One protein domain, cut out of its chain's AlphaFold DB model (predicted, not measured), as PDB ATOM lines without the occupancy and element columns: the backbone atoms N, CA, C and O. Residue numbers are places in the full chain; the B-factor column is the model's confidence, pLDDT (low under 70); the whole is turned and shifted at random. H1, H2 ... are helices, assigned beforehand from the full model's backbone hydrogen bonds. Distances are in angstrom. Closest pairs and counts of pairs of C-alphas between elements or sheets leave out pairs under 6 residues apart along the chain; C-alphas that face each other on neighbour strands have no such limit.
ATOM      1  N   VAL A 222     -54.341 -43.867 -57.199       73.81
ATOM      2  CA  VAL A 222     -53.264 -43.133 -56.521       73.81
ATOM      3  C   VAL A 222     -53.488 -43.125 -55.010       73.81
ATOM      4  O   VAL A 222     -52.558 -43.435 -54.254       73.81
ATOM      5  N   LEU A 223     -54.723 -42.868 -54.567       76.50
ATOM      6  CA  LEU A 223     -55.125 -42.937 -53.157       76.50
ATOM      7  C   LEU A 223     -55.002 -44.365 -52.614       76.50
ATOM      8  O   LEU A 223     -54.425 -44.577 -51.545       76.50
ATOM      9  N   LEU A 224     -55.457 -45.363 -53.373       78.88
ATOM     10  CA  LEU A 224     -55.347 -46.767 -52.977       78.88
ATOM     11  C   LEU A 224     -53.879 -47.206 -52.834       78.88
ATOM     12  O   LEU A 224     -53.504 -47.857 -51.853       78.88
ATOM     13  N   ALA A 225     -53.018 -46.795 -53.770       72.69
ATOM     14  CA  ALA A 225     -51.584 -47.052 -53.698       72.69
ATOM     15  C   ALA A 225     -50.920 -46.324 -52.516       72.69
ATOM     16  O   ALA A 225     -50.029 -46.885 -51.873       72.69
ATOM     17  N   ALA A 226     -51.346 -45.099 -52.194       73.44
ATOM     18  CA  ALA A 226     -50.852 -44.347 -51.042       73.44
ATOM     19  C   ALA A 226     -51.199 -45.029 -49.711       73.44
ATOM     20  O   ALA A 226     -50.314 -45.214 -48.870       73.44
ATOM     21  N   VAL A 227     -52.444 -45.488 -49.555       76.44
ATOM     22  CA  VAL A 227     -52.887 -46.271 -48.391       76.44
ATOM     23  C   VAL A 227     -52.093 -47.577 -48.282       76.44
ATOM     24  O   VAL A 227     -51.618 -47.924 -47.199       76.44
ATOM     25  N   GLY A 228     -51.859 -48.269 -49.402       70.81
ATOM     26  CA  GLY A 228     -51.024 -49.473 -49.440       70.81
ATOM     27  C   GLY A 228     -49.578 -49.224 -48.988       70.81
ATOM     28  O   GLY A 228     -49.031 -49.991 -48.192       70.81
ATOM     29  N   ARG A 229     -48.961 -48.118 -49.432       72.00
ATOM     30  CA  ARG A 229     -47.611 -47.709 -48.994       72.00
ATOM     31  C   ARG A 229     -47.567 -47.396 -47.497       72.00
ATOM     32  O   ARG A 229     -46.666 -47.876 -46.809       72.00
ATOM     33  N   ALA A 230     -48.550 -46.659 -46.982       73.56
ATOM     34  CA  ALA A 230     -48.646 -46.352 -45.556       73.56
ATOM     35  C   ALA A 230     -48.809 -47.624 -44.706       73.56
ATOM     36  O   ALA A 230     -48.101 -47.802 -43.712       73.56
ATOM     37  N   GLY A 231     -49.664 -48.553 -45.145       69.56
ATOM     38  CA  GLY A 231     -49.835 -49.858 -44.508       69.56
ATOM     39  C   GLY A 231     -48.536 -50.668 -44.460       69.56
ATOM     40  O   GLY A 231     -48.192 -51.219 -43.412       69.56
ATOM     41  N   ASN A 232     -47.766 -50.690 -45.552       71.94
ATOM     42  CA  ASN A 232     -46.460 -51.354 -45.587       71.94
ATOM     43  C   ASN A 232     -45.463 -50.742 -44.593       71.94
ATOM     44  O   ASN A 232     -44.794 -51.487 -43.870       71.94
ATOM     45  N   ASN A 233     -45.393 -49.413 -44.508       77.06
ATOM     46  CA  ASN A 233     -44.497 -48.717 -43.580       77.06
ATOM     47  C   ASN A 233     -44.856 -49.013 -42.114       77.06
ATOM     48  O   ASN A 233     -43.981 -49.360 -41.318       77.06
ATOM     49  N   LEU A 234     -46.145 -48.979 -41.761       76.94
ATOM     50  CA  LEU A 234     -46.621 -49.348 -40.421       76.94
ATOM     51  C   LEU A 234     -46.275 -50.800 -40.070       76.94
ATOM     52  O   LEU A 234     -45.837 -51.092 -38.955       76.94
ATOM     53  N   MET A 241     -40.093 -53.150 -34.131       78.38
ATOM     54  CA  MET A 241     -40.394 -53.074 -32.696       78.38
ATOM     55  C   MET A 241     -40.529 -54.455 -32.047       78.38
ATOM     56  O   MET A 241     -40.012 -54.692 -30.955       78.38
ATOM     57  N   ASN A 242     -41.204 -55.399 -32.711       76.88
ATOM     58  CA  ASN A 242     -41.330 -56.763 -32.195       76.88
ATOM     59  C   ASN A 242     -39.993 -57.519 -32.191       76.88
ATOM     60  O   ASN A 242     -39.739 -58.297 -31.270       76.88
ATOM     61  N   THR A 243     -39.136 -57.276 -33.184       76.38
ATOM     62  CA  THR A 243     -37.774 -57.825 -33.239       76.38
ATOM     63  C   THR A 243     -36.924 -57.315 -32.078       76.38
ATOM     64  O   THR A 243     -36.299 -58.118 -31.385       76.38
ATOM     65  N   ASP A 244     -36.948 -56.007 -31.821       78.88
ATOM     66  CA  ASP A 244     -36.189 -55.387 -30.733       78.88
ATOM     67  C   ASP A 244     -36.692 -55.816 -29.356       78.88
ATOM     68  O   ASP A 244     -35.890 -56.223 -28.511       78.88
ATOM     69  N   ARG A 245     -38.017 -55.874 -29.167       76.19
ATOM     70  CA  ARG A 245     -38.640 -56.408 -27.948       76.19
ATOM     71  C   ARG A 245     -38.221 -57.852 -27.676       76.19
ATOM     72  O   ARG A 245     -37.879 -58.192 -26.548       76.19
ATOM     73  N   LYS A 246     -38.220 -58.710 -28.702       76.75
ATOM     74  CA  LYS A 246     -37.802 -60.118 -28.580       76.75
ATOM     75  C   LYS A 246     -36.305 -60.261 -28.286       76.75
ATOM     76  O   LYS A 246     -35.903 -61.230 -27.648       76.75
ATOM     77  N   ALA A 247     -35.491 -59.310 -28.738       79.94
ATOM     78  CA  ALA A 247     -34.058 -59.252 -28.468       79.94
ATOM     79  C   ALA A 247     -33.708 -58.592 -27.117       79.94
ATOM     80  O   ALA A 247     -32.526 -58.511 -26.787       79.94
ATOM     81  N   GLY A 248     -34.699 -58.115 -26.350       79.12
ATOM     82  CA  GLY A 248     -34.483 -57.399 -25.088       79.12
ATOM     83  C   GLY A 248     -33.831 -56.024 -25.259       79.12
ATOM     84  O   GLY A 248     -33.286 -55.486 -24.297       79.12
ATOM     85  N   ARG A 249     -33.849 -55.462 -26.475       80.56
ATOM     86  CA  ARG A 249     -33.340 -54.114 -26.747       80.56
ATOM     87  C   ARG A 249     -34.388 -53.079 -26.352       80.56
ATOM     88  O   ARG A 249     -35.585 -53.301 -26.532       80.56
ATOM     89  N   ALA A 250     -33.932 -51.946 -25.823       76.12
ATOM     90  CA  ALA A 250     -34.808 -50.814 -25.558       76.12
ATOM     91  C   ALA A 250     -35.383 -50.291 -26.882       76.12
ATOM     92  O   ALA A 250     -34.644 -50.084 -27.843       76.12
ATOM     93  N   ILE A 251     -36.702 -50.105 -26.930       80.00
ATOM     94  CA  ILE A 251     -37.380 -49.498 -28.075       80.00
ATOM     95  C   ILE A 251     -37.197 -47.986 -27.967       80.00
ATOM     96  O   ILE A 251     -37.605 -47.388 -26.970       80.00
ATOM     97  N   ASP A 252     -36.624 -47.368 -28.995       78.25
ATOM     98  CA  ASP A 252     -36.542 -45.912 -29.077       78.25
ATOM     99  C   ASP A 252     -37.908 -45.327 -29.476       78.25
ATOM    100  O   ASP A 252     -38.270 -45.219 -30.651       78.25
ATOM    101  N   LEU A 253     -38.701 -44.979 -28.461       74.94
ATOM    102  CA  LEU A 253     -40.041 -44.415 -28.628       74.94
ATOM    103  C   LEU A 253     -40.027 -43.037 -29.311       74.94
ATOM    104  O   LEU A 253     -41.032 -42.656 -29.914       74.94
ATOM    105  N   ILE A 254     -38.910 -42.300 -29.253       75.38
ATOM    106  CA  ILE A 254     -38.774 -40.982 -29.889       75.38
ATOM    107  C   ILE A 254     -38.657 -41.164 -31.403       75.38
ATOM    108  O   ILE A 254     -39.375 -40.506 -32.162       75.38
ATOM    109  N   VAL A 255     -37.825 -42.107 -31.849       76.12
ATOM    110  CA  VAL A 255     -37.679 -42.442 -33.276       76.12
ATOM    111  C   VAL A 255     -38.996 -42.962 -33.851       76.12
ATOM    112  O   VAL A 255     -39.438 -42.489 -34.899       76.12
ATOM    113  N   VAL A 256     -39.678 -43.872 -33.146       78.69
ATOM    114  CA  VAL A 256     -40.975 -44.416 -33.591       78.69
ATOM    115  C   VAL A 256     -42.025 -43.311 -33.721       78.69
ATOM    116  O   VAL A 256     -42.696 -43.221 -34.749       78.69
ATOM    117  N   ARG A 257     -42.147 -42.429 -32.720       77.88
ATOM    118  CA  ARG A 257     -43.092 -41.302 -32.762       77.88
ATOM    119  C   ARG A 257     -42.801 -40.352 -33.927       77.88
ATOM    120  O   ARG A 257     -43.733 -39.914 -34.594       77.88
ATOM    121  N   THR A 258     -41.528 -40.074 -34.196       78.81
ATOM    122  CA  THR A 258     -41.103 -39.187 -35.292       78.81
ATOM    123  C   THR A 258     -41.468 -39.768 -36.662       78.81
ATOM    124  O   THR A 258     -41.989 -39.059 -37.526       78.81
ATOM    125  N   LEU A 259     -41.266 -41.076 -36.853       80.00
ATOM    126  CA  LEU A 259     -41.652 -41.769 -38.085       80.00
ATOM    127  C   LEU A 259     -43.173 -41.773 -38.285       80.00
ATOM    128  O   LEU A 259     -43.642 -41.510 -39.390       80.00
ATOM    129  N   LEU A 260     -43.945 -42.005 -37.219       82.06
ATOM    130  CA  LEU A 260     -45.409 -41.972 -37.278       82.06
ATOM    131  C   LEU A 260     -45.944 -40.578 -37.629       82.06
ATOM    132  O   LEU A 260     -46.804 -40.468 -38.494       82.06
ATOM    133  N   MET A 261     -45.394 -39.515 -37.034       82.06
ATOM    134  CA  MET A 261     -45.765 -38.133 -37.380       82.06
ATOM    135  C   MET A 261     -45.413 -37.780 -38.833       82.06
ATOM    136  O   MET A 261     -46.138 -37.036 -39.488       82.06
ATOM    137  N   THR A 262     -44.320 -38.337 -39.363       84.19
ATOM    138  CA  THR A 262     -43.936 -38.139 -40.769       84.19
ATOM    139  C   THR A 262     -44.921 -38.821 -41.720       84.19
ATOM    140  O   THR A 262     -45.308 -38.218 -42.721       84.19
ATOM    141  N   LEU A 263     -45.358 -40.044 -41.401       80.12
ATOM    142  CA  LEU A 263     -46.369 -40.767 -42.180       80.12
ATOM    143  C   LEU A 263     -47.725 -40.059 -42.159       80.12
ATOM    144  O   LEU A 263     -48.361 -39.947 -43.202       80.12
ATOM    145  N   ASP A 264     -48.142 -39.560 -40.996       81.19
ATOM    146  CA  ASP A 264     -49.399 -38.822 -40.838       81.19
ATOM    147  C   ASP A 264     -49.412 -37.550 -41.702       81.19
ATOM    148  O   ASP A 264     -50.357 -37.303 -42.448       81.19
ATOM    149  N   ARG A 265     -48.297 -36.803 -41.718       82.25
ATOM    150  CA  ARG A 265     -48.134 -35.616 -42.571       82.25
ATOM    151  C   ARG A 265     -48.180 -35.951 -44.066       82.25
ATOM    152  O   ARG A 265     -48.842 -35.248 -44.818       82.25
ATOM    153  N   GLN A 266     -47.508 -37.024 -44.490       81.62
ATOM    154  CA  GLN A 266     -47.528 -37.481 -45.887       81.62
ATOM    155  C   GLN A 266     -48.928 -37.923 -46.327       81.62
ATOM    156  O   GLN A 266     -49.339 -37.646 -47.449       81.62
ATOM    157  N   LEU A 267     -49.672 -38.598 -45.448       79.94
ATOM    158  CA  LEU A 267     -51.060 -38.974 -45.714       79.94
ATOM    159  C   LEU A 267     -51.964 -37.743 -45.807       79.94
ATOM    160  O   LEU A 267     -52.779 -37.671 -46.722       79.94
ATOM    161  N   ALA A 268     -51.797 -36.766 -44.913       81.31
ATOM    162  CA  ALA A 268     -52.567 -35.527 -44.936       81.31
ATOM    163  C   ALA A 268     -52.331 -34.714 -46.222       81.31
ATOM    164  O   ALA A 268     -53.289 -34.191 -46.786       81.31
ATOM    165  N   GLU A 269     -51.088 -34.646 -46.713       82.94
ATOM    166  CA  GLU A 269     -50.748 -34.006 -47.994       82.94
ATOM    167  C   GLU A 269     -51.431 -34.708 -49.176       82.94
ATOM    168  O   GLU A 269     -52.104 -34.054 -49.968       82.94
ATOM    169  N   ILE A 270     -51.347 -36.042 -49.246       79.69
ATOM    170  CA  ILE A 270     -51.983 -36.823 -50.318       79.69
ATOM    171  C   ILE A 270     -53.505 -36.647 -50.291       79.69
ATOM    172  O   ILE A 270     -54.117 -36.444 -51.337       79.69
ATOM    173  N   VAL A 271     -54.126 -36.686 -49.110       78.62
ATOM    174  CA  VAL A 271     -55.570 -36.451 -48.976       78.62
ATOM    175  C   VAL A 271     -55.925 -35.034 -49.427       78.62
ATOM    176  O   VAL A 271     -56.870 -34.872 -50.194       78.62
ATOM    177  N   ALA A 272     -55.166 -34.014 -49.022       80.81
ATOM    178  CA  ALA A 272     -55.428 -32.625 -49.399       80.81
ATOM    179  C   ALA A 272     -55.300 -32.371 -50.913       80.81
ATOM    180  O   ALA A 272     -56.084 -31.598 -51.462       80.81
ATOM    181  N   GLU A 273     -54.354 -33.029 -51.591       77.38
ATOM    182  CA  GLU A 273     -54.183 -32.946 -53.049       77.38
ATOM    183  C   GLU A 273     -55.352 -33.563 -53.830       77.38
ATOM    184  O   GLU A 273     -55.667 -33.084 -54.915       77.38
ATOM    185  N   HIS A 274     -56.022 -34.573 -53.268       67.88
ATOM    186  CA  HIS A 274     -57.091 -35.330 -53.936       67.88
ATOM    187  C   HIS A 274     -58.501 -34.995 -53.402       67.88
ATOM    188  O   HIS A 274     -59.477 -35.631 -53.790       67.88
ATOM    189  N   SER A 275     -58.616 -34.005 -52.506       65.69
ATOM    190  CA  SER A 275     -59.893 -33.496 -51.964       65.69
ATOM    191  C   SER A 275     -60.373 -32.196 -52.639       65.69
ATOM    192  O   SER A 275     -61.279 -31.544 -52.118       65.69
TER     193      SER A 275
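This is residues 222 to 234 and 241 to 275 of the 276 residues of the protein "MobC domain-containing protein" of Rhodobacterales bacterium (UniProt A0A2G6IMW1). One long helix, H3, has a shorter helix, H1, side by side with it, nearly parallel in line but running the opposite way, and a small third helix, H2, sits past the other end of H3, roughly in line with H1 across a cut in the chain. Residues 247 to 252 make the turn at that end, where the chain folds back from H2 into H3. The printed part has 48 residues with three named helices, in the order H1, H2, H3, and no named strand; the class is all helix. It is only just loose, close to extended, with a radius of gyration of the C-alphas of 13.9 A, and its C-alphas span 44 by 18 by 7 A, the outline of a rod.

H3, the longest helix, has 22 residues, 253 to 274, and measures 31.8 A from first to last C-alpha. It begins with C-alpha 253 at (-40.041, -44.415, -28.628) and ends with C-alpha 274 at (-57.091, -35.330, -53.936). H1 has 13 residues, 222 to 234, and measures 18.5 A from first to last C-alpha; C-alpha 222 is at (-53.264, -43.133, -56.521). H2 has six residues, 241 to 246, and measures 8.6 A from first to last C-alpha.

H3 and H1 touch, with 8 pairs of C-alphas within 8 A. Their closest C-alphas are those of Leu 263 and Ala 230, 6.9 A apart. Their lines stand at a shallow tilt of 4 degrees, and they run opposite ways. The centres of the two helices are 11.7 A apart. H2 touches no helix: H2 and H3 are apart, and so are H1 and H2, with no C-alpha of the one within 8 A of the other. In H1, H2 and H3 every O i to N i+4 pair is within hydrogen-bond range.

The two C-alphas farthest apart are those of Gly 248 and Ser 275, 44.0 A, while the first and last printed C-alphas, those of Val 222 and Ser 275, are 12.6 A apart. Residues 235 to 240 are not printed, and across this cut C-alpha 234 and C-alpha 241 are 10.6 A apart. The link from H1 to H2 runs across the cut; the link from H2 to H3, with 6 residues between them, is short. The mean pLDDT of the printed part is 77.3, and the model's confidence is under 70 at residue 231 and at residues 274 to 275.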